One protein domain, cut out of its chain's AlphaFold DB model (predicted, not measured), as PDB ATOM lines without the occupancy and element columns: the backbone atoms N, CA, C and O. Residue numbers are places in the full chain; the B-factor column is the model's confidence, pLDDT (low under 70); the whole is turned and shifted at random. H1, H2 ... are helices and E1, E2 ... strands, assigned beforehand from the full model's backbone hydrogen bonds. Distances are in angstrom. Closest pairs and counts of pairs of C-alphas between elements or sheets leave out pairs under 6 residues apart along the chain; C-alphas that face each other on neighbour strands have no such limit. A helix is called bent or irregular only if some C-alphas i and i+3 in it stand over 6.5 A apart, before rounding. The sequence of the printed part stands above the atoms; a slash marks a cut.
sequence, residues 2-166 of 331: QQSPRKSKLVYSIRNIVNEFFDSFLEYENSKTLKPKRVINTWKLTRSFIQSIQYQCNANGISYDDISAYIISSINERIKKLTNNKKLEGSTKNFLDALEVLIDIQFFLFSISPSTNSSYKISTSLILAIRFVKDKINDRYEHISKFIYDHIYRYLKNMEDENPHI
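AT A GLANCE: This is residues 2 to 166 of the 331 residues of an uncharacterized protein of Acinetobacter baumannii (UniProt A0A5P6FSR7). Six helices make an up-and-down bundle, each running against the one before it, with H4 in the middle and H1 packed on H2. A small hairpin of E1 and E2 packs on residues 78 to 83 of H3 and 92 to 99 of H4. Printed are 165 residues with six named helices and two antiparallel named strands, in the order H1, E1, E2, H2, H3, H4, H5, H6; the class is mostly helix. The whole is compact, with a radius of gyration of the C-alphas of 16.3 A and spans of 47 by 42 by 28 A.

HOW THE PARTS SIT: H1, residues 5 to 25, touches H2, residues 42 to 60, opposite ways at a shallow tilt of 13 degrees; their closest C-alphas, Phe 21 and Phe 49, are 6.8 A apart. E1, residues 26 to 30, and E2, residues 33 to 36, form a hairpin; N 27 and O 35 are within hydrogen-bond range at 2.9 A. The hub is H4, residues 92 to 112. It touches H2, H3, residues 65 to 83, H5, residues 116 to 136, and H6, residues 138 to 162. The closest C-alphas of H3 and H4, a helical hairpin, are Ile 72 and Gln 106, 5.5 A apart; those of H4 and H6 are Ser 111 and Tyr 155, 6.6 A apart. H2 and H3 are apart. In H2, H4 and H5 every O i to N i+4 pair is within hydrogen-bond range; in H1 16 of 17, H3 13 of 15, H6 19 of 21.

IN THESE COORDINATES: H1 begins at C-alpha 5 (-9.896, 20.127, 76.761) and is 31.6 A long. H6, 36.4 A long, ends at C-alpha 162 (13.738, 47.075, 74.285). H3 and H6 are irregular: C-alphas 66 and 69 are 7.5 A apart, 139 and 142 7.6 A.

THE WHOLE: The C-alphas farthest apart, Gln 2 and Asp 139, are 52.5 A apart. The printed part has no cut and no long link. Residues 160 to 166, of which 160 to 162 belong to H6, stand free. The model's pLDDT is under 70 at residues 2 to 11, 89 to 90 and 164 to 166.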
ATOM      1  N   GLN A   2     -16.512  27.893  77.403       31.62
ATOM      2  CA  GLN A   2     -16.009  26.514  77.449       31.62
ATOM      3  C   GLN A   2     -14.475  26.539  77.379       31.62
ATOM      4  O   GLN A   2     -13.907  26.950  76.369       31.62
ATOM      5  N   GLN A   3     -13.797  26.126  78.454       40.22
ATOM      6  CA  GLN A   3     -12.358  25.853  78.418       40.22
ATOM      7  C   GLN A   3     -12.106  24.635  77.516       40.22
ATOM      8  O   GLN A   3     -12.691  23.572  77.717       40.22
ATOM      9  N   SER A   4     -11.251  24.789  76.502       40.31
ATOM     10  CA  SER A   4     -10.898  23.706  75.577       40.31
ATOM     11  C   SER A   4     -10.144  22.572  76.303       40.31
ATOM     12  O   SER A   4      -9.184  22.857  77.027       40.31
ATOM     13  N   PRO A   5     -10.483  21.287  76.072       55.72
ATOM     14  CA  PRO A   5      -9.896  20.127  76.761       55.72
ATOM     15  C   PRO A   5      -8.374  19.968  76.574       55.72
ATOM     16  O   PRO A   5      -7.726  19.264  77.353       55.72
ATOM     17  N   ARG A   6      -7.777  20.638  75.574       56.16
ATOM     18  CA  ARG A   6      -6.317  20.691  75.380       56.16
ATOM     19  C   ARG A   6      -5.613  21.557  76.430       56.16
ATOM     20  O   ARG A   6      -4.580  21.135  76.943       56.16
ATOM     21  N   LYS A   7      -6.193  22.704  76.814       57.38
ATOM     22  CA  LYS A   7      -5.619  23.573  77.860       57.38
ATOM     23  C   LYS A   7      -5.616  22.868  79.222       57.38
ATOM     24  O   LYS A   7      -4.614  22.914  79.927       57.38
ATOM     25  N   SER A   8      -6.671  22.125  79.563       62.81
ATOM     26  CA  SER A   8      -6.754  21.392  80.840       62.81
ATOM     27  C   SER A   8      -5.747  20.235  80.954       62.81
ATOM     28  O   SER A   8      -5.159  20.050  82.019       62.81
ATOM     29  N   LYS A   9      -5.498  19.478  79.870       67.00
ATOM     30  CA  LYS A   9      -4.468  18.416  79.853       67.00
ATOM     31  C   LYS A   9      -3.043  18.970  79.966       67.00
ATOM     32  O   LYS A   9      -2.215  18.359  80.632       67.00
ATOM     33  N   LEU A  10      -2.773  20.131  79.371       68.00
ATOM     34  CA  LEU A  10      -1.472  20.796  79.466       68.00
ATOM     35  C   LEU A  10      -1.205  21.360  80.866       68.00
ATOM     36  O   LEU A  10      -0.132  21.161  81.423       68.00
ATOM     37  N   VAL A  11      -2.184  22.044  81.465       69.56
ATOM     38  CA  VAL A  11      -2.037  22.542  82.843       69.56
ATOM     39  C   VAL A  11      -1.722  21.383  83.791       69.56
ATOM     40  O   VAL A  11      -0.945  21.549  84.727       69.56
ATOM     41  N   TYR A  12      -2.268  20.195  83.523       77.00
ATOM     42  CA  TYR A  12      -1.935  18.986  84.265       77.00
ATOM     43  C   TYR A  12      -0.497  18.489  84.013       77.00
ATOM     44  O   TYR A  12       0.208  18.199  84.976       77.00
ATOM     45  N   SER A  13      -0.020  18.436  82.760       79.62
ATOM     46  CA  SER A  13       1.361  18.007  82.468       79.62
ATOM     47  C   SER A  13       2.407  18.972  83.033       79.62
ATOM     48  O   SER A  13       3.381  18.542  83.649       79.62
ATOM     49  N   ILE A  14       2.174  20.280  82.907       86.31
ATOM     50  CA  ILE A  14       3.045  21.317  83.470       86.31
ATOM     51  C   ILE A  14       3.031  21.261  84.992       86.31
ATOM     52  O   ILE A  14       4.083  21.364  85.615       86.31
ATOM     53  N   ARG A  15       1.864  21.043  85.608       88.56
ATOM     54  CA  ARG A  15       1.764  20.859  87.059       88.56
ATOM     55  C   ARG A  15       2.641  19.708  87.547       88.56
ATOM     56  O   ARG A  15       3.282  19.864  88.582       88.56
ATOM     57  N   ASN A  16       2.694  18.590  86.823       90.00
ATOM     58  CA  ASN A  16       3.549  17.463  87.200       90.00
ATOM     59  C   ASN A  16       5.031  17.845  87.143       90.00
ATOM     60  O   ASN A  16       5.726  17.659  88.133       90.00
ATOM     61  N   ILE A  17       5.482  18.489  86.061       92.19
ATOM     62  CA  ILE A  17       6.874  18.958  85.928       92.19
ATOM     63  C   ILE A  17       7.234  19.956  87.031       92.19
ATOM     64  O   ILE A  17       8.310  19.880  87.615       92.19
ATOM     65  N   VAL A  18       6.332  20.888  87.341       94.44
ATOM     66  CA  VAL A  18       6.518  21.876  88.411       94.44
ATOM     67  C   VAL A  18       6.615  21.198  89.781       94.44
ATOM     68  O   VAL A  18       7.460  21.575  90.591       94.44
ATOM     69  N   ASN A  19       5.781  20.194  90.050       94.12
ATOM     70  CA  ASN A  19       5.827  19.454  91.309       94.12
ATOM     71  C   ASN A  19       7.092  18.597  91.421       94.12
ATOM     72  O   ASN A  19       7.784  18.712  92.423       94.12
ATOM     73  N   GLU A  20       7.443  17.827  90.388       94.81
ATOM     74  CA  GLU A  20       8.683  17.037  90.341       94.81
ATOM     75  C   GLU A  20       9.918  17.923  90.524       94.81
ATOM     76  O   GLU A  20      10.843  17.584  91.264       94.81
ATOM     77  N   PHE A  21       9.909  19.101  89.897       96.75
ATOM     78  CA  PHE A  21      10.937  20.108  90.088       96.75
ATOM     79  C   PHE A  21      11.045  20.534  91.551       96.75
ATOM     80  O   PHE A  21      12.132  20.449  92.115       96.75
ATOM     81  N   PHE A  22       9.947  20.944  92.188       96.75
ATOM     82  CA  PHE A  22       9.979  21.311  93.603       96.75
ATOM     83  C   PHE A  22      10.408  20.144  94.492       96.75
ATOM     84  O   PHE A  22      11.279  20.328  95.337       96.75
ATOM     85  N   ASP A  23       9.879  18.943  94.275       95.62
ATOM     86  CA  ASP A  23      10.180  17.760  95.083       95.62
ATOM     87  C   ASP A  23      11.658  17.339  94.975       95.62
ATOM     88  O   ASP A  23      12.198  16.704  95.887       95.62
ATOM     89  N   SER A  24      12.351  17.732  93.899       95.44
ATOM     90  CA  SER A  24      13.782  17.462  93.719       95.44
ATOM     91  C   SER A  24      14.683  18.212  94.710       95.44
ATOM     92  O   SER A  24      15.762  17.716  95.038       95.44
ATOM     93  N   PHE A  25      14.246  19.363  95.240       95.31
ATOM     94  CA  PHE A  25      15.052  20.181  96.159       95.31
ATOM     95  C   PHE A  25      14.289  20.757  97.359       95.31
ATOM     96  O   PHE A  25      14.901  21.399  98.209       95.31
ATOM     97  N   LEU A  26      12.989  20.509  97.481       95.12
ATOM     98  CA  LEU A  26      12.148  20.930  98.599       95.12
ATOM     99  C   LEU A  26      11.456  19.713  99.216       95.12
ATOM    100  O   LEU A  26      11.148  18.730  98.543       95.12
ATOM    101  N   GLU A  27      11.200  19.777 100.516       93.69
ATOM    102  CA  GLU A  27      10.386  18.800 101.233       93.69
ATOM    103  C   GLU A  27       9.502  19.489 102.266       93.69
ATOM    104  O   GLU A  27       9.858  20.520 102.834       93.69
ATOM    105  N   TYR A  28       8.328  18.916 102.509       89.94
ATOM    106  CA  TYR A  28       7.442  19.392 103.561       89.94
ATOM    107  C   TYR A  28       7.973  18.967 104.924       89.94
ATOM    108  O   TYR A  28       8.205  17.787 105.171       89.94
ATOM    109  N   GLU A  29       8.132  19.940 105.816       84.50
ATOM    110  CA  GLU A  29       8.368  19.678 107.237       84.50
ATOM    111  C   GLU A  29       7.026  19.514 107.966       84.50
ATOM    112  O   GLU A  29       6.841  18.602 108.767       84.50
ATOM    113  N   ASN A  30       6.049  20.361 107.631       85.25
ATOM    114  CA  ASN A  30       4.648  20.222 108.023       85.25
ATOM    115  C   ASN A  30       3.740  20.842 106.942       85.25
ATOM    116  O   ASN A  30       4.208  21.302 105.903       85.25
ATOM    117  N   SER A  31       2.425  20.888 107.169       81.19
ATOM    118  CA  SER A  31       1.469  21.414 106.178       81.19
ATOM    119  C   SER A  31       1.684  22.890 105.798       81.19
ATOM    120  O   SER A  31       1.204  23.328 104.749       81.19
ATOM    121  N   LYS A  32       2.410  23.659 106.621       84.38
ATOM    122  CA  LYS A  32       2.618  25.107 106.479       84.38
ATOM    123  C   LYS A  32       4.061  25.510 106.161       84.38
ATOM    124  O   LYS A  32       4.258  26.665 105.780       84.38
ATOM    125  N   THR A  33       5.041  24.616 106.299       89.31
ATOM    126  CA  THR A  33       6.464  24.924 106.078       89.31
ATOM    127  C   THR A  33       7.152  23.919 105.158       89.31
ATOM    128  O   THR A  33       6.816  22.733 105.112       89.31
ATOM    129  N   LEU A  34       8.119  24.423 104.390       92.56
ATOM    130  CA  LEU A  34       8.996  23.635 103.521       92.56
ATOM    131  C   LEU A  34      10.428  23.755 104.011       92.56
ATOM    132  O   LEU A  34      10.841  24.860 104.328       92.56
ATOM    133  N   LYS A  35      11.214  22.686 103.974       92.50
ATOM    134  CA  LYS A  35      12.666  22.758 104.151       92.50
ATOM    135  C   LYS A  35      13.388  22.374 102.854       92.50
ATOM    136  O   LYS A  35      12.866  21.573 102.075       92.50
ATOM    137  N   PRO A  36      14.556  22.967 102.576       94.31
ATOM    138  CA  PRO A  36      15.306  22.694 101.360       94.31
ATOM    139  C   PRO A  36      16.237  21.485 101.524       94.31
ATOM    140  O   PRO A  36      16.973  21.349 102.508       94.31
ATOM    141  N   LYS A  37      16.266  20.632 100.501       94.31
ATOM    142  CA  LYS A  37      17.279  19.588 100.316       94.31
ATOM    143  C   LYS A  37      18.560  20.213  99.760       94.31
ATOM    144  O   LYS A  37      18.576  21.348  99.287       94.31
ATOM    145  N   ARG A  38      19.661  19.461  99.803       93.12
ATOM    146  CA  ARG A  38      20.936  19.913  99.233       93.12
ATOM    147  C   ARG A  38      20.821  20.048  97.714       93.12
ATOM    148  O   ARG A  38      20.630  19.051  97.022       93.12
ATOM    149  N   VAL A  39      21.052  21.254  97.202       92.69
ATOM    150  CA  VAL A  39      21.223  21.507  95.768       92.69
ATOM    151  C   VAL A  39      22.704  21.350  95.420       92.69
ATOM    152  O   VAL A  39      23.575  21.979  96.018       92.69
ATOM    153  N   ILE A  40      23.017  20.464  94.470       90.12
ATOM    154  CA  ILE A  40      24.409  20.240  94.040       90.12
ATOM    155  C   ILE A  40      24.894  21.410  93.175       90.12
ATOM    156  O   ILE A  40      26.029  21.856  93.326       90.12
ATOM    157  N   ASN A  41      24.045  21.889  92.264       93.62
ATOM    158  CA  ASN A  41      24.356  22.969  91.335       93.62
ATOM    159  C   ASN A  41      23.065  23.722  90.970       93.62
ATOM    160  O   ASN A  41      22.207  23.164  90.281       93.62
ATOM    161  N   THR A  42      22.938  24.962  91.448       95.00
ATOM    162  CA  THR A  42      21.762  25.826  91.254       95.00
ATOM    163  C   THR A  42      21.529  26.115  89.774       95.00
ATOM    164  O   THR A  42      20.453  25.830  89.259       95.00
ATOM    165  N   TRP A  43      22.567  26.530  89.045       95.06
ATOM    166  CA  TRP A  43      22.488  26.816  87.609       95.06
ATOM    167  C   TRP A  43      21.988  25.625  86.783       95.06
ATOM    168  O   TRP A  43      21.113  25.775  85.930       95.06
ATOM    169  N   LYS A  44      22.515  24.419  87.037       95.75
ATOM    170  CA  LYS A  44      22.100  23.209  86.314       95.75
ATOM    171  C   LYS A  44      20.637  22.874  86.607       95.75
ATOM    172  O   LYS A  44      19.919  22.487  85.688       95.75
ATOM    173  N   LEU A  45      20.206  23.031  87.859       96.38
ATOM    174  CA  LEU A  45      18.826  22.796  88.275       96.38
ATOM    175  C   LEU A  45      17.866  23.790  87.602       96.38
ATOM    176  O   LEU A  45      16.917  23.360  86.945       96.38
ATOM    177  N   THR A  46      18.169  25.090  87.664       96.62
ATOM    178  CA  THR A  46      17.412  26.154  86.986       96.62
ATOM    179  C   THR A  46      17.326  25.897  85.481       96.62
ATOM    180  O   THR A  46      16.234  25.863  84.909       96.62
ATOM    181  N   ARG A  47      18.464  25.638  84.824       95.88
ATOM    182  CA  ARG A  47      18.516  25.397  83.376       95.88
ATOM    183  C   ARG A  47      17.722  24.158  82.968       95.88
ATOM    184  O   ARG A  47      17.000  24.211  81.976       95.88
ATOM    185  N   SER A  48      17.831  23.063  83.721       95.56
ATOM    186  CA  SER A  48      17.092  21.826  83.440       95.56
ATOM    187  C   SER A  48      15.582  22.035  83.535       95.56
ATOM    188  O   SER A  48      14.835  21.514  82.705       95.56
ATOM    189  N   PHE A  49      15.122  22.816  84.517       96.50
ATOM    190  CA  PHE A  49      13.711  23.167  84.635       96.50
ATOM    191  C   PHE A  49      13.242  24.009  83.444       96.50
ATOM    192  O   PHE A  49      12.278  23.637  82.777       96.50
ATOM    193  N   ILE A  50      13.968  25.084  83.117       94.38
ATOM    194  CA  ILE A  50      13.651  25.956  81.977       94.38
ATOM    195  C   ILE A  50      13.575  25.148  80.675       94.38
ATOM    196  O   ILE A  50      12.604  25.271  79.937       94.38
ATOM    197  N   GLN A  51      14.543  24.266  80.415       93.44
ATOM    198  CA  GLN A  51      14.548  23.416  79.219       93.44
ATOM    199  C   GLN A  51      13.359  22.450  79.176       93.44
ATOM    200  O   GLN A  51      12.793  22.217  78.108       93.44
ATOM    201  N   SER A  52      12.946  21.916  80.327       92.50
ATOM    202  CA  SER A  52      11.776  21.036  80.421       92.50
ATOM    203  C   SER A  52      10.489  21.789  80.083       92.50
ATOM    204  O   SER A  52       9.649  21.278  79.343       92.50
ATOM    205  N   ILE A  53      10.362  23.032  80.555       91.88
ATOM    206  CA  ILE A  53       9.245  23.913  80.210       91.88
ATOM    207  C   ILE A  53       9.276  24.290  78.721       91.88
ATOM    208  O   ILE A  53       8.259  24.134  78.048       91.88
ATOM    209  N   GLN A  54      10.434  24.683  78.174       89.25
ATOM    210  CA  GLN A  54      10.607  24.967  76.738       89.25
ATOM    211  C   GLN A  54      10.147  23.802  75.869       89.25
ATOM    212  O   GLN A  54       9.410  23.991  74.903       89.25
ATOM    213  N   TYR A  55      10.571  22.590  76.225       89.94
ATOM    214  CA  TYR A  55      10.194  21.386  75.505       89.94
ATOM    215  C   TYR A  55       8.675  21.176  75.510       89.94
ATOM    216  O   TYR A  55       8.101  20.905  74.457       89.94
ATOM    217  N   GLN A  56       8.003  21.361  76.653       87.19
ATOM    218  CA  GLN A  56       6.543  21.240  76.728       87.19
ATOM    219  C   GLN A  56       5.810  22.316  75.928       87.19
ATOM    220  O   GLN A  56       4.832  21.994  75.252       87.19
ATOM    221  N   CYS A  57       6.271  23.566  75.980       85.25
ATOM    222  CA  CYS A  57       5.720  24.655  75.176       85.25
ATOM    223  C   CYS A  57       5.797  24.320  73.682       85.25
ATOM    224  O   CYS A  57       4.781  24.328  72.987       85.25
ATOM    225  N   ASN A  58       6.978  23.906  73.210       85.88
ATOM    226  CA  ASN A  58       7.207  23.554  71.810       85.88
ATOM    227  C   ASN A  58       6.403  22.321  71.373       85.88
ATOM    228  O   ASN A  58       5.788  22.337  70.311       85.88
ATOM    229  N   ALA A  59       6.364  21.265  72.192       84.38
ATOM    230  CA  ALA A  59       5.656  20.027  71.868       84.38
ATOM    231  C   ALA A  59       4.131  20.209  71.774       84.38
ATOM    232  O   ALA A  59       3.468  19.471  71.047       84.38
ATOM    233  N   ASN A  60       3.573  21.183  72.498       81.44
ATOM    234  CA  ASN A  60       2.131  21.431  72.541       81.44
ATOM    235  C   ASN A  60       1.693  22.681  71.755       81.44
ATOM    236  O   ASN A  60       0.491  22.930  71.664       81.44
ATOM    237  N   GLY A  61       2.634  23.439  71.175       77.88
ATOM    238  CA  GLY A  61       2.363  24.653  70.394       77.88
ATOM    239  C   GLY A  61       1.850  25.821  71.240       77.88
ATOM    240  O   GLY A  61       0.897  26.489  70.846       77.88
ATOM    241  N   ILE A  62       2.423  26.019  72.428       79.56
ATOM    242  CA  ILE A  62       1.945  26.963  73.449       79.56
ATOM    243  C   ILE A  62       3.065  27.933  73.829       79.56
ATOM    244  O   ILE A  62       4.232  27.539  73.839       79.56
ATOM    245  N   SER A  63       2.726  29.194  74.119       82.00
ATOM    246  CA  SER A  63       3.706  30.209  74.520       82.00
ATOM    247  C   SER A  63       3.966  30.187  76.028       82.00
ATOM    248  O   SER A  63       3.230  29.587  76.815       82.00
ATOM    249  N   TYR A  64       5.029  30.870  76.450       83.62
ATOM    250  CA  TYR A  64       5.286  31.106  77.869       83.62
ATOM    251  C   TYR A  64       4.156  31.872  78.554       83.62
ATOM    252  O   TYR A  64       3.878  31.611  79.722       83.62
ATOM    253  N   ASP A  65       3.471  32.757  77.836       82.19
ATOM    254  CA  ASP A  65       2.431  33.619  78.404       82.19
ATOM    255  C   ASP A  65       1.276  32.813  79.004       82.19
ATOM    256  O   ASP A  65       0.724  33.176  80.044       82.19
ATOM    257  N   ASP A  66       0.961  31.658  78.409       80.94
ATOM    258  CA  ASP A  66      -0.087  30.759  78.897       80.94
ATOM    259  C   ASP A  66       0.255  30.116  80.261       80.94
ATOM    260  O   ASP A  66      -0.643  29.620  80.947       80.94
ATOM    261  N   ILE A  67       1.535  30.077  80.660       88.75
ATOM    262  CA  ILE A  67       2.011  29.237  81.777       88.75
ATOM    263  C   ILE A  67       2.859  29.993  82.810       88.75
ATOM    264  O   ILE A  67       2.916  29.576  83.971       88.75
ATOM    265  N   SER A  68       3.476  31.117  82.436       92.00
ATOM    266  CA  SER A  68       4.382  31.899  83.285       92.00
ATOM    267  C   SER A  68       3.696  32.361  84.565       92.00
ATOM    268  O   SER A  68       4.214  32.123  85.655       92.00
ATOM    269  N   ALA A  69       2.484  32.919  84.469       91.25
ATOM    270  CA  ALA A  69       1.735  33.381  85.640       91.25
ATOM    271  C   ALA A  69       1.440  32.246  86.643       91.25
ATOM    272  O   ALA A  69       1.514  32.446  87.861       91.25
ATOM    273  N   TYR A  70       1.153  31.035  86.146       91.56
ATOM    274  CA  TYR A  70       0.923  29.852  86.980       91.56
ATOM    275  C   TYR A  70       2.201  29.403  87.698       91.56
ATOM    276  O   TYR A  70       2.175  29.142  88.907       91.56
ATOM    277  N   ILE A  71       3.323  29.330  86.979       95.31
ATOM    278  CA  ILE A  71       4.599  28.887  87.549       95.31
ATOM    279  C   ILE A  71       5.122  29.924  88.550       95.31
ATOM    280  O   ILE A  71       5.465  29.552  89.670       95.31
ATOM    281  N   ILE A  72       5.093  31.220  88.214       96.88
ATOM    282  CA  ILE A  72       5.493  32.316  89.116       96.88
ATOM    283  C   ILE A  72       4.658  32.292  90.401       96.88
ATOM    284  O   ILE A  72       5.209  32.410  91.497       96.88
ATOM    285  N   SER A  73       3.342  32.088  90.286       95.44
ATOM    286  CA  SER A  73       2.458  31.952  91.450       95.44
ATOM    287  C   SER A  73       2.807  30.723  92.288       95.44
ATOM    288  O   SER A  73       2.869  30.809  93.513       95.44
ATOM    289  N   SER A  74       3.086  29.587  91.643       96.31
ATOM    290  CA  SER A  74       3.476  28.352  92.329       96.31
ATOM    291  C   SER A  74       4.796  28.518  93.085       96.31
ATOM    292  O   SER A  74       4.889  28.090  94.234       96.31
ATOM    293  N   ILE A  75       5.781  29.191  92.480       98.12
ATOM    294  CA  ILE A  75       7.058  29.531  93.116       98.12
ATOM    295  C   ILE A  75       6.844  30.468  94.308       98.12
ATOM    296  O   ILE A  75       7.364  30.188  95.386       98.12
ATOM    297  N   ASN A  76       6.039  31.523  94.160       97.88
ATOM    298  CA  ASN A  76       5.741  32.450  95.256       97.88
ATOM    299  C   ASN A  76       5.160  31.720  96.478       97.88
ATOM    300  O   ASN A  76       5.569  31.970  97.609       97.88
ATOM    301  N   GLU A  77       4.267  30.748  96.268       96.25
ATOM    302  CA  GLU A  77       3.747  29.919  97.361       96.25
ATOM    303  C   GLU A  77       4.816  29.016  97.998       96.25
ATOM    304  O   GLU A  77       4.754  28.743  99.198       96.25
ATOM    305  N   ARG A  78       5.818  28.551  97.240       96.88
ATOM    306  CA  ARG A  78       6.960  27.812  97.808       96.88
ATOM    307  C   ARG A  78       7.874  28.726  98.618       96.88
ATOM    308  O   ARG A  78       8.239  28.345  99.727       96.88
ATOM    309  N   ILE A  79       8.165  29.934  98.129       97.50
ATOM    310  CA  ILE A  79       8.952  30.935  98.863       97.50
ATOM    311  C   ILE A  79       8.246  31.299 100.170       97.50
ATOM    312  O   ILE A  79       8.864  31.180 101.220       97.50
ATOM    313  N   LYS A  80       6.939  31.597 100.153       95.88
ATOM    314  CA  LYS A  80       6.152  31.843 101.378       95.88
ATOM    315  C   LYS A  80       6.306  30.729 102.417       95.88
ATOM    316  O   LYS A  80       6.516  31.009 103.593       95.88
ATOM    317  N   LYS A  81       6.210  29.461 101.997       95.12
ATOM    318  CA  LYS A  81       6.359  28.304 102.898       95.12
ATOM    319  C   LYS A  81       7.795  28.114 103.391       95.12
ATOM    320  O   LYS A  81       7.973  27.701 104.534       95.12
ATOM    321  N   LEU A  82       8.798  28.407 102.561       94.25
ATOM    322  CA  LEU A  82      10.213  28.389 102.943       94.25
ATOM    323  C   LEU A  82      10.524  29.474 103.980       94.25
ATOM    324  O   LEU A  82      11.158  29.196 104.995       94.25
ATOM    325  N   THR A  83      10.036  30.695 103.765       94.19
ATOM    326  CA  THR A  83      10.317  31.848 104.632       94.19
ATOM    327  C   THR A  83       9.490  31.853 105.918       94.19
ATOM    328  O   THR A  83       9.777  32.619 106.832       94.19
ATOM    329  N   ASN A  84       8.468  30.998 106.021       91.56
ATOM    330  CA  ASN A  84       7.664  30.828 107.235       91.56
ATOM    331  C   ASN A  84       8.327  29.904 108.280       91.56
ATOM    332  O   ASN A  84       7.786  29.705 109.371       91.56
ATOM    333  N   ASN A  85       9.494  29.323 107.978       82.25
ATOM    334  CA  ASN A  85      10.229  28.509 108.944       82.25
ATOM    335  C   ASN A  85      10.773  29.357 110.088       82.25
ATOM    336  O   ASN A  85      11.614  30.233 109.903       82.25
ATOM    337  N   LYS A  86      10.329  29.042 111.306       74.88
ATOM    338  CA  LYS A  86      10.808  29.707 112.525       74.88
ATOM    339  C   LYS A  86      12.142  29.150 113.017       74.88
ATOM    340  O   LYS A  86      12.870  29.859 113.705       74.88
ATOM    341  N   LYS A  87      12.443  27.894 112.682       77.19
ATOM    342  CA  LYS A  87      13.691  27.204 113.007       77.19
ATOM    343  C   LYS A  87      14.352  26.784 111.700       77.19
ATOM    344  O   LYS A  87      13.700  26.180 110.855       77.19
ATOM    345  N   LEU A  88      15.625  27.128 111.526       78.62
ATOM    346  CA  LEU A  88      16.413  26.675 110.381       78.62
ATOM    347  C   LEU A  88      16.865  25.233 110.628       78.62
ATOM    348  O   LEU A  88      18.003  24.982 111.013       78.62
ATOM    349  N   GLU A  89      15.959  24.276 110.454       65.00
ATOM    350  CA  GLU A  89      16.316  22.859 110.467       65.00
ATOM    351  C   GLU A  89      16.907  22.483 109.099       65.00
ATOM    352  O   GLU A  89      16.202  22.156 108.145       65.00
ATOM    353  N   GLY A  90      18.231  22.614 108.971       65.12
ATOM    354  CA  GLY A  90      18.975  22.349 107.739       65.12
ATOM    355  C   GLY A  90      20.222  23.220 107.603       65.12
ATOM    356  O   GLY A  90      20.542  24.027 108.472       65.12
ATOM    357  N   SER A  91      20.949  23.070 106.491       82.06
ATOM    358  CA  SER A  91      22.051  23.984 106.187       82.06
ATOM    359  C   SER A  91      21.494  25.309 105.677       82.06
ATOM    360  O   SER A  91      20.755  25.328 104.694       82.06
ATOM    361  N   THR A  92      21.930  26.415 106.275       89.25
ATOM    362  CA  THR A  92      21.757  27.785 105.771       89.25
ATOM    363  C   THR A  92      22.018  27.898 104.265       89.25
ATOM    364  O   THR A  92      21.275  28.562 103.547       89.25
ATOM    365  N   LYS A  93      23.027  27.172 103.762       91.94
ATOM    366  CA  LYS A  93      23.351  27.116 102.333       91.94
ATOM    367  C   LYS A  93      22.196  26.569 101.492       91.94
ATOM    368  O   LYS A  93      21.908  27.123 100.444       91.94
ATOM    369  N   ASN A  94      21.506  25.526 101.953       94.31
ATOM    370  CA  ASN A  94      20.398  24.930 101.205       94.31
ATOM    371  C   ASN A  94      19.222  25.910 101.066       94.31
ATOM    372  O   ASN A  94      18.556  25.911 100.037       94.31
ATOM    373  N   PHE A  95      18.966  26.741 102.084       94.69
ATOM    374  CA  PHE A  95      17.948  27.794 101.999       94.69
ATOM    375  C   PHE A  95      18.310  28.835 100.944       94.69
ATOM    376  O   PHE A  95      17.454  29.186 100.139       94.69
ATOM    377  N   LEU A  96      19.566  29.280 100.914       95.50
ATOM    378  CA  LEU A  96      20.038  30.235  99.910       95.50
ATOM    379  C   LEU A  96      19.981  29.641  98.503       95.50
ATOM    380  O   LEU A  96      19.337  30.225  97.639       95.50
ATOM    381  N   ASP A  97      20.536  28.441  98.308       96.50
ATOM    382  CA  ASP A  97      20.522  27.742  97.019       96.50
ATOM    383  C   ASP A  97      19.081  27.570  96.489       96.50
ATOM    384  O   ASP A  97      18.816  27.750  95.301       96.50
ATOM    385  N   ALA A  98      18.129  27.226  97.368       96.94
ATOM    386  CA  ALA A  98      16.725  27.072  96.997       96.94
ATOM    387  C   ALA A  98      16.067  28.411  96.633       96.94
ATOM    388  O   ALA A  98      15.321  28.472  95.657       96.94
ATOM    389  N   LEU A  99      16.330  29.479  97.396       97.75
ATOM    390  CA  LEU A  99      15.812  30.817  97.096       97.75
ATOM    391  C   LEU A  99      16.361  31.340  95.765       97.75
ATOM    392  O   LEU A  99      15.582  31.840  94.959       97.75
ATOM    393  N   GLU A 100      17.656  31.173  95.504       98.00
ATOM    394  CA  GLU A 100      18.300  31.587  94.253       98.00
ATOM    395  C   GLU A 100      17.688  30.884  93.042       98.00
ATOM    396  O   GLU A 100      17.283  31.546  92.094       98.00
ATOM    397  N   VAL A 101      17.519  29.560  93.107       98.50
ATOM    398  CA  VAL A 101      16.873  28.782  92.037       98.50
ATOM    399  C   VAL A 101      15.452  29.280  91.762       98.50
ATOM    400  O   VAL A 101      15.057  29.451  90.609       98.50
ATOM    401  N   LEU A 102      14.664  29.514  92.814       98.56
ATOM    402  CA  LEU A 102      13.281  29.970  92.681       98.56
ATOM    403  C   LEU A 102      13.201  31.394  92.098       98.56
ATOM    404  O   LEU A 102      12.374  31.641  91.219       98.56
ATOM    405  N   ILE A 103      14.067  32.305  92.548       98.50
ATOM    406  CA  ILE A 103      14.122  33.699  92.084       98.50
ATOM    407  C   ILE A 103      14.641  33.783  90.641       98.50
ATOM    408  O   ILE A 103      14.029  34.486  89.836       98.50
ATOM    409  N   ASP A 104      15.692  33.035  90.280       98.06
ATOM    410  CA  ASP A 104      16.214  32.950  88.905       98.06
ATOM    411  C   ASP A 104      15.096  32.586  87.919       98.06
ATOM    412  O   ASP A 104      14.913  33.226  86.882       98.06
ATOM    413  N   ILE A 105      14.314  31.553  88.255       97.81
ATOM    414  CA  ILE A 105      13.219  31.078  87.405       97.81
ATOM    415  C   ILE A 105      12.097  32.115  87.331       97.81
ATOM    416  O   ILE A 105      11.546  32.329  86.249       97.81
ATOM    417  N   GLN A 106      11.752  32.770  88.447       97.56
ATOM    418  CA  GLN A 106      10.756  33.843  88.433       97.56
ATOM    419  C   GLN A 106      11.177  34.980  87.507       97.56
ATOM    420  O   GLN A 106      10.373  35.382  86.672       97.56
ATOM    421  N   PHE A 107      12.421  35.460  87.601       97.50
ATOM    422  CA  PHE A 107      12.908  36.521  86.720       97.50
ATOM    423  C   PHE A 107      12.966  36.079  85.261       97.50
ATOM    424  O   PHE A 107      12.563  36.851  84.397       97.50
ATOM    425  N   PHE A 108      13.389  34.844  84.971       95.88
ATOM    426  CA  PHE A 108      13.380  34.315  83.605       95.88
ATOM    427  C   PHE A 108      11.973  34.357  82.994       95.88
ATOM    428  O   PHE A 108      11.772  34.945  81.934       95.88
ATOM    429  N   LEU A 109      10.983  33.782  83.683       95.00
ATOM    430  CA  LEU A 109       9.600  33.735  83.198       95.00
ATOM    431  C   LEU A 109       8.968  35.126  83.115       95.00
ATOM    432  O   LEU A 109       8.222  35.411  82.180       95.00
ATOM    433  N   PHE A 110       9.269  35.986  84.087       94.88
ATOM    434  CA  PHE A 110       8.743  37.344  84.149       94.88
ATOM    435  C   PHE A 110       9.331  38.253  83.070       94.88
ATOM    436  O   PHE A 110       8.604  39.074  82.529       94.88
ATOM    437  N   SER A 111      10.604  38.068  82.707       92.38
ATOM    438  CA  SER A 111      11.237  38.815  81.609       92.38
ATOM    439  C   SER A 111      10.641  38.449  80.250       92.38
ATOM    440  O   SER A 111      10.629  39.274  79.350       92.38
ATOM    441  N   ILE A 112      10.133  37.221  80.098       89.56
ATOM    442  CA  ILE A 112       9.499  36.762  78.854       89.56
ATOM    443  C   ILE A 112       8.040  37.219  78.766       89.56
ATOM    444  O   ILE A 112       7.591  37.627  77.702       89.56
ATOM    445  N   SER A 113       7.297  37.119  79.870       89.25
ATOM    446  CA  SER A 113       5.854  37.383  79.919       89.25
ATOM    447  C   SER A 113       5.497  38.242  81.141       89.25
ATOM    448  O   SER A 113       4.861  37.747  82.089       89.25
ATOM    449  N   PRO A 114       5.893  39.527  81.164       90.25
ATOM    450  CA  PRO A 114       5.563  40.413  82.268       90.25
ATOM    451  C   PRO A 114       4.046  40.608  82.361       90.25
ATOM    452  O   PRO A 114       3.324  40.668  81.371       90.25
ATOM    453  N   SER A 115       3.536  40.657  83.587       90.19
ATOM    454  CA  SER A 115       2.131  40.963  83.866       90.19
ATOM    455  C   SER A 115       1.982  41.492  85.279       90.19
ATOM    456  O   SER A 115       2.729  41.105  86.182       90.19
ATOM    457  N   THR A 116       0.964  42.318  85.502       89.12
ATOM    458  CA  THR A 116       0.754  42.984  86.788       89.12
ATOM    459  C   THR A 116       0.613  41.977  87.930       89.12
ATOM    460  O   THR A 116       1.272  42.114  88.959       89.12
ATOM    461  N   ASN A 117      -0.161  40.902  87.739       89.56
ATOM    462  CA  ASN A 117      -0.282  39.845  88.746       89.56
ATOM    463  C   ASN A 117       1.071  39.164  89.024       89.56
ATOM    464  O   ASN A 117       1.470  39.027  90.180       89.56
ATOM    465  N   SER A 118       1.825  38.804  87.980       93.38
ATOM    466  CA  SER A 118       3.153  38.201  88.154       93.38
ATOM    467  C   SER A 118       4.117  39.142  88.878       93.38
ATOM    468  O   SER A 118       4.863  38.679  89.738       93.38
ATOM    469  N   SER A 119       4.032  40.453  88.618       94.75
ATOM    470  CA  SER A 119       4.833  41.470  89.305       94.75
ATOM    471  C   SER A 119       4.531  41.524  90.809       94.75
ATOM    472  O   SER A 119       5.450  41.575  91.618       94.75
ATOM    473  N   TYR A 120       3.268  41.377  91.230       94.19
ATOM    474  CA  TYR A 120       2.932  41.291  92.657       94.19
ATOM    475  C   TYR A 120       3.505  40.034  93.318       94.19
ATOM    476  O   TYR A 120       3.997  40.095  94.450       94.19
ATOM    477  N   LYS A 121       3.463  38.891  92.622       95.94
ATOM    478  CA  LYS A 121       3.974  37.608  93.128       95.94
ATOM    479  C   LYS A 121       5.493  37.619  93.271       95.94
ATOM    480  O   LYS A 121       5.989  37.208  94.318       95.94
ATOM    481  N   ILE A 122       6.216  38.103  92.261       97.56
ATOM    482  CA  ILE A 122       7.676  38.216  92.332       97.56
ATOM    483  C   ILE A 122       8.078  39.270  93.371       97.56
ATOM    484  O   ILE A 122       8.864  38.937  94.245       97.56
ATOM    485  N   SER A 123       7.459  40.458  93.420       97.56
ATOM    486  CA  SER A 123       7.741  41.451  94.473       97.56
ATOM    487  C   SER A 123       7.527  40.873  95.874       97.56
ATOM    488  O   SER A 123       8.382  41.025  96.741       97.56
ATOM    489  N   THR A 124       6.440  40.123  96.089       97.25
ATOM    490  CA  THR A 124       6.197  39.406  97.354       97.25
ATOM    491  C   THR A 124       7.307  38.397  97.655       97.25
ATOM    492  O   THR A 124       7.794  38.339  98.782       97.25
ATOM    493  N   SER A 125       7.724  37.622  96.653       98.25
ATOM    494  CA  SER A 125       8.803  36.638  96.776       98.25
ATOM    495  C   SER A 125      10.129  37.290  97.173       98.25
ATOM    496  O   SER A 125      10.780  36.810  98.100       98.25
ATOM    497  N   LEU A 126      10.489  38.411  96.538       98.31
ATOM    498  CA  LEU A 126      11.704  39.168  96.846       98.31
ATOM    499  C   LEU A 126      11.668  39.712  98.273       98.31
ATOM    500  O   LEU A 126      12.581  39.442  99.045       98.31
ATOM    501  N   ILE A 127      10.588  40.402  98.657       97.31
ATOM    502  CA  ILE A 127      10.447  40.982 100.002       97.31
ATOM    503  C   ILE A 127      10.555  39.891 101.079       97.31
ATOM    504  O   ILE A 127      11.272  40.054 102.065       97.31
ATOM    505  N   LEU A 128       9.876  38.753 100.888       97.19
ATOM    506  CA  LEU A 128       9.927  37.637 101.835       97.19
ATOM    507  C   LEU A 128      11.321  37.013 101.921       97.19
ATOM    508  O   LEU A 128      11.796  36.767 103.030       97.19
ATOM    509  N   ALA A 129      11.983  36.778 100.786       97.50
ATOM    510  CA  ALA A 129      13.331  36.219 100.750       97.50
ATOM    511  C   ALA A 129      14.341  37.145 101.447       97.50
ATOM    512  O   ALA A 129      15.092  36.691 102.310       97.50
ATOM    513  N   ILE A 130      14.308  38.445 101.135       97.12
ATOM    514  CA  ILE A 130      15.196  39.458 101.719       97.12
ATOM    515  C   ILE A 130      14.997  39.527 103.237       97.12
ATOM    516  O   ILE A 130      15.962  39.386 103.990       97.12
ATOM    517  N   ARG A 131      13.750  39.681 103.704       95.88
ATOM    518  CA  ARG A 131      13.439  39.765 105.140       95.88
ATOM    519  C   ARG A 131      13.819  38.487 105.886       95.88
ATOM    520  O   ARG A 131      14.375  38.568 106.977       95.88
ATOM    521  N   PHE A 132      13.560  37.319 105.299       95.81
ATOM    522  CA  PHE A 132      13.924  36.035 105.893       95.81
ATOM    523  C   PHE A 132      15.437  35.870 106.032       95.81
ATOM    524  O   PHE A 132      15.906  35.504 107.106       95.81
ATOM    525  N   VAL A 133      16.208  36.158 104.977       95.62
ATOM    526  CA  VAL A 133      17.671  36.049 105.042       95.62
ATOM    527  C   VAL A 133      18.235  37.070 106.026       95.62
ATOM    528  O   VAL A 133      19.068  36.707 106.846       95.62
ATOM    529  N   LYS A 134      17.735  38.310 106.030       95.06
ATOM    530  CA  LYS A 134      18.143  39.333 107.002       95.06
ATOM    531  C   LYS A 134      17.913  38.896 108.453       95.06
ATOM    532  O   LYS A 134      18.771  39.108 109.299       95.06
ATOM    533  N   ASP A 135      16.767  38.284 108.740       94.06
ATOM    534  CA  ASP A 135      16.389  37.883 110.100       94.06
ATOM    535  C   ASP A 135      17.043  36.564 110.551       94.06
ATOM    536  O   ASP A 135      17.430  36.419 111.709       94.06
ATOM    537  N   LYS A 136      17.164  35.579 109.653       93.50
ATOM    538  CA  LYS A 136      17.570  34.203 110.003       93.50
ATOM    539  C   LYS A 136      18.973  33.817 109.541       93.50
ATOM    540  O   LYS A 136      19.550  32.888 110.097       93.50
ATOM    541  N   ILE A 137      19.505  34.485 108.522       92.88
ATOM    542  CA  ILE A 137      20.726  34.122 107.783       92.88
ATOM    543  C   ILE A 137      21.563  35.398 107.532       92.88
ATOM    544  O   ILE A 137      22.047  35.677 106.435       92.88
ATOM    545  N   ASN A 138      21.671  36.256 108.551       92.88
ATOM    546  CA  ASN A 138      22.159  37.625 108.375       92.88
ATOM    547  C   ASN A 138      23.584  37.702 107.788       92.88
ATOM    548  O   ASN A 138      23.896  38.620 107.039       92.88
ATOM    549  N   ASP A 139      24.435  36.705 108.051       92.75
ATOM    550  CA  ASP A 139      25.798  36.609 107.513       92.75
ATOM    551  C   ASP A 139      25.858  36.418 105.984       92.75
ATOM    552  O   ASP A 139      26.928  36.528 105.388       92.75
ATOM    553  N   ARG A 140      24.723  36.135 105.331       93.69
ATOM    554  CA  ARG A 140      24.600  36.049 103.864       93.69
ATOM    555  C   ARG A 140      23.610  37.062 103.292       93.69
ATOM    556  O   ARG A 140      23.236  36.961 102.123       93.69
ATOM    557  N   TYR A 141      23.197  38.046 104.086       94.44
ATOM    558  CA  TYR A 141      22.275  39.092 103.653       94.44
ATOM    559  C   TYR A 141      22.815  39.906 102.468       94.44
ATOM    560  O   TYR A 141      22.083  40.164 101.511       94.44
ATOM    561  N   GLU A 142      24.101  40.256 102.478       94.75
ATOM    562  CA  GLU A 142      24.736  40.963 101.358       94.75
ATOM    563  C   GLU A 142      24.741  40.125 100.076       94.75
ATOM    564  O   GLU A 142      24.445  40.642  99.002       94.75
ATOM    565  N   HIS A 143      24.997  38.817 100.193       94.56
ATOM    566  CA  HIS A 143      25.003  37.901  99.053       94.56
ATOM    567  C   HIS A 143      23.644  37.862  98.354       94.56
ATOM    568  O   HIS A 143      23.561  38.114  97.151       94.56
ATOM    569  N   ILE A 144      22.567  37.601  99.107       95.75
ATOM    570  CA  ILE A 144      21.224  37.550  98.516       95.75
ATOM    571  C   ILE A 144      20.798  38.924  97.991       95.75
ATOM    572  O   ILE A 144      20.133  39.009  96.959       95.75
ATOM    573  N   SER A 145      21.209  40.005  98.664       96.38
ATOM    574  CA  SER A 145      20.872  41.361  98.238       96.38
ATOM    575  C   SER A 145      21.534  41.698  96.905       96.38
ATOM    576  O   SER A 145      20.854  42.177  96.000       96.38
ATOM    577  N   LYS A 146      22.821  41.366  96.737       97.50
ATOM    578  CA  LYS A 146      23.534  41.515  95.464       97.50
ATOM    579  C   LYS A 146      22.910  40.657  94.364       97.50
ATOM    580  O   LYS A 146      22.665  41.152  93.268       97.50
ATOM    581  N   PHE A 147      22.598  39.399  94.664       97.69
ATOM    582  CA  PHE A 147      21.967  38.484  93.715       97.69
ATOM    583  C   PHE A 147      20.611  39.006  93.205       97.69
ATOM    584  O   PHE A 147      20.348  38.988  91.999       97.69
ATOM    585  N   ILE A 148      19.756  39.506  94.104       98.31
ATOM    586  CA  ILE A 148      18.462  40.098  93.738       98.31
ATOM    587  C   ILE A 148      18.666  41.418  92.990       98.31
ATOM    588  O   ILE A 148      18.028  41.630  91.960       98.31
ATOM    589  N   TYR A 149      19.576  42.278  93.456       98.44
ATOM    590  CA  TYR A 149      19.935  43.522  92.776       98.44
ATOM    591  C   TYR A 149      20.328  43.268  91.316       98.44
ATOM    592  O   TYR A 149      19.801  43.921  90.422       98.44
ATOM    593  N   ASP A 150      21.188  42.281  91.055       98.25
ATOM    594  CA  ASP A 150      21.651  41.965  89.701       98.25
ATOM    595  C   ASP A 150      20.526  41.479  88.788       98.25
ATOM    596  O   ASP A 150      20.569  41.702  87.578       98.25
ATOM    597  N   HIS A 151      19.512  40.811  89.336       98.44
ATOM    598  CA  HIS A 151      18.320  40.436  88.583       98.44
ATOM    599  C   HIS A 151      17.426  41.631  88.273       98.44
ATOM    600  O   HIS A 151      17.021  41.800  87.124       98.44
ATOM    601  N   ILE A 152      17.159  42.475  89.272       98.12
ATOM    602  CA  ILE A 152      16.353  43.684  89.095       98.12
ATOM    603  C   ILE A 152      17.019  44.615  88.082       98.12
ATOM    604  O   ILE A 152      16.371  45.052  87.135       98.12
ATOM    605  N   TYR A 153      18.316  44.875  88.243       97.62
ATOM    606  CA  TYR A 153      19.076  45.747  87.356       97.62
ATOM    607  C   TYR A 153      19.051  45.240  85.911       97.62
ATOM    608  O   TYR A 153      18.718  46.002  85.009       97.62
ATOM    609  N   ARG A 154      19.328  43.945  85.684       97.00
ATOM    610  CA  ARG A 154      19.262  43.347  84.339       97.00
ATOM    611  C   ARG A 154      17.864  43.432  83.734       97.00
ATOM    612  O   ARG A 154      17.743  43.787  82.569       97.00
ATOM    613  N   TYR A 155      16.823  43.136  84.510       95.50
ATOM    614  CA  TYR A 155      15.439  43.232  84.045       95.50
ATOM    615  C   TYR A 155      15.089  44.659  83.602       95.50
ATOM    616  O   TYR A 155      14.621  44.860  82.485       95.50
ATOM    617  N   LEU A 156      15.373  45.656  84.445       94.31
ATOM    618  CA  LEU A 156      15.088  47.058  84.135       94.31
ATOM    619  C   LEU A 156      15.912  47.557  82.946       94.31
ATOM    620  O   LEU A 156      15.379  48.256  82.089       94.31
ATOM    621  N   LYS A 157      17.190  47.172  82.861       93.12
ATOM    622  CA  LYS A 157      18.064  47.560  81.752       93.12
ATOM    623  C   LYS A 157      17.587  46.976  80.419       93.12
ATOM    624  O   LYS A 157      17.508  47.702  79.439       93.12
ATOM    625  N   ASN A 158      17.187  45.705  80.404       91.38
ATOM    626  CA  ASN A 158      16.619  45.086  79.207       91.38
ATOM    627  C   ASN A 158      15.305  45.762  78.790       91.38
ATOM    628  O   ASN A 158      15.118  46.037  77.612       91.38
ATOM    629  N   MET A 159      14.420  46.081  79.745       87.69
ATOM    630  CA  MET A 159      13.183  46.809  79.437       87.69
ATOM    631  C   MET A 159      13.451  48.183  78.820       87.69
ATOM    632  O   MET A 159      12.744  48.575  77.895       87.69
ATOM    633  N   GLU A 160      14.444  48.905  79.342       86.00
ATOM    634  CA  GLU A 160      14.881  50.193  78.803       86.00
ATOM    635  C   GLU A 160      15.399  50.052  77.364       86.00
ATOM    636  O   GLU A 160      15.007  50.831  76.496       86.00
ATOM    637  N   ASP A 161      16.247  49.055  77.108       86.00
ATOM    638  CA  ASP A 161      16.855  48.839  75.794       86.00
ATOM    639  C   ASP A 161      15.819  48.357  74.748       86.00
ATOM    640  O   ASP A 161      15.898  48.735  73.580       86.00
ATOM    641  N   GLU A 162      14.823  47.560  75.155       82.25
ATOM    642  CA  GLU A 162      13.738  47.075  74.285       82.25
ATOM    643  C   GLU A 162      12.658  48.134  74.018       82.25
ATOM    644  O   GLU A 162      12.032  48.122  72.958       82.25
ATOM    645  N   ASN A 163      12.438  49.060  74.958       72.69
ATOM    646  CA  ASN A 163      11.392  50.079  74.875       72.69
ATOM    647  C   ASN A 163      11.961  51.487  75.131       72.69
ATOM    648  O   ASN A 163      11.655  52.110  76.150       72.69
ATOM    649  N   PRO A 164      12.729  52.060  74.187       60.94
ATOM    650  CA  PRO A 164      13.336  53.384  74.360       60.94
ATOM    651  C   PRO A 164      12.308  54.525  74.512       60.94
ATOM    652  O   PRO A 164      12.661  55.608  74.971       60.94
ATOM    653  N   HIS A 165      11.033  54.280  74.177       58.78
ATOM    654  CA  HIS A 165       9.910  55.218  74.307       58.78
ATOM    655  C   HIS A 165       9.039  54.998  75.559       58.78
ATOM    656  O   HIS A 165       7.898  55.455  75.584       58.78
ATOM    657  N   ILE A 166       9.543  54.347  76.622       56.75
ATOM    658  CA  ILE A 166       8.849  54.244  77.935       56.75
ATOM    659  C   ILE A 166       8.345  55.616  78.455       56.75
ATOM    660  O   ILE A 166       7.457  55.681  79.300       56.75
TER     661      ILE A 166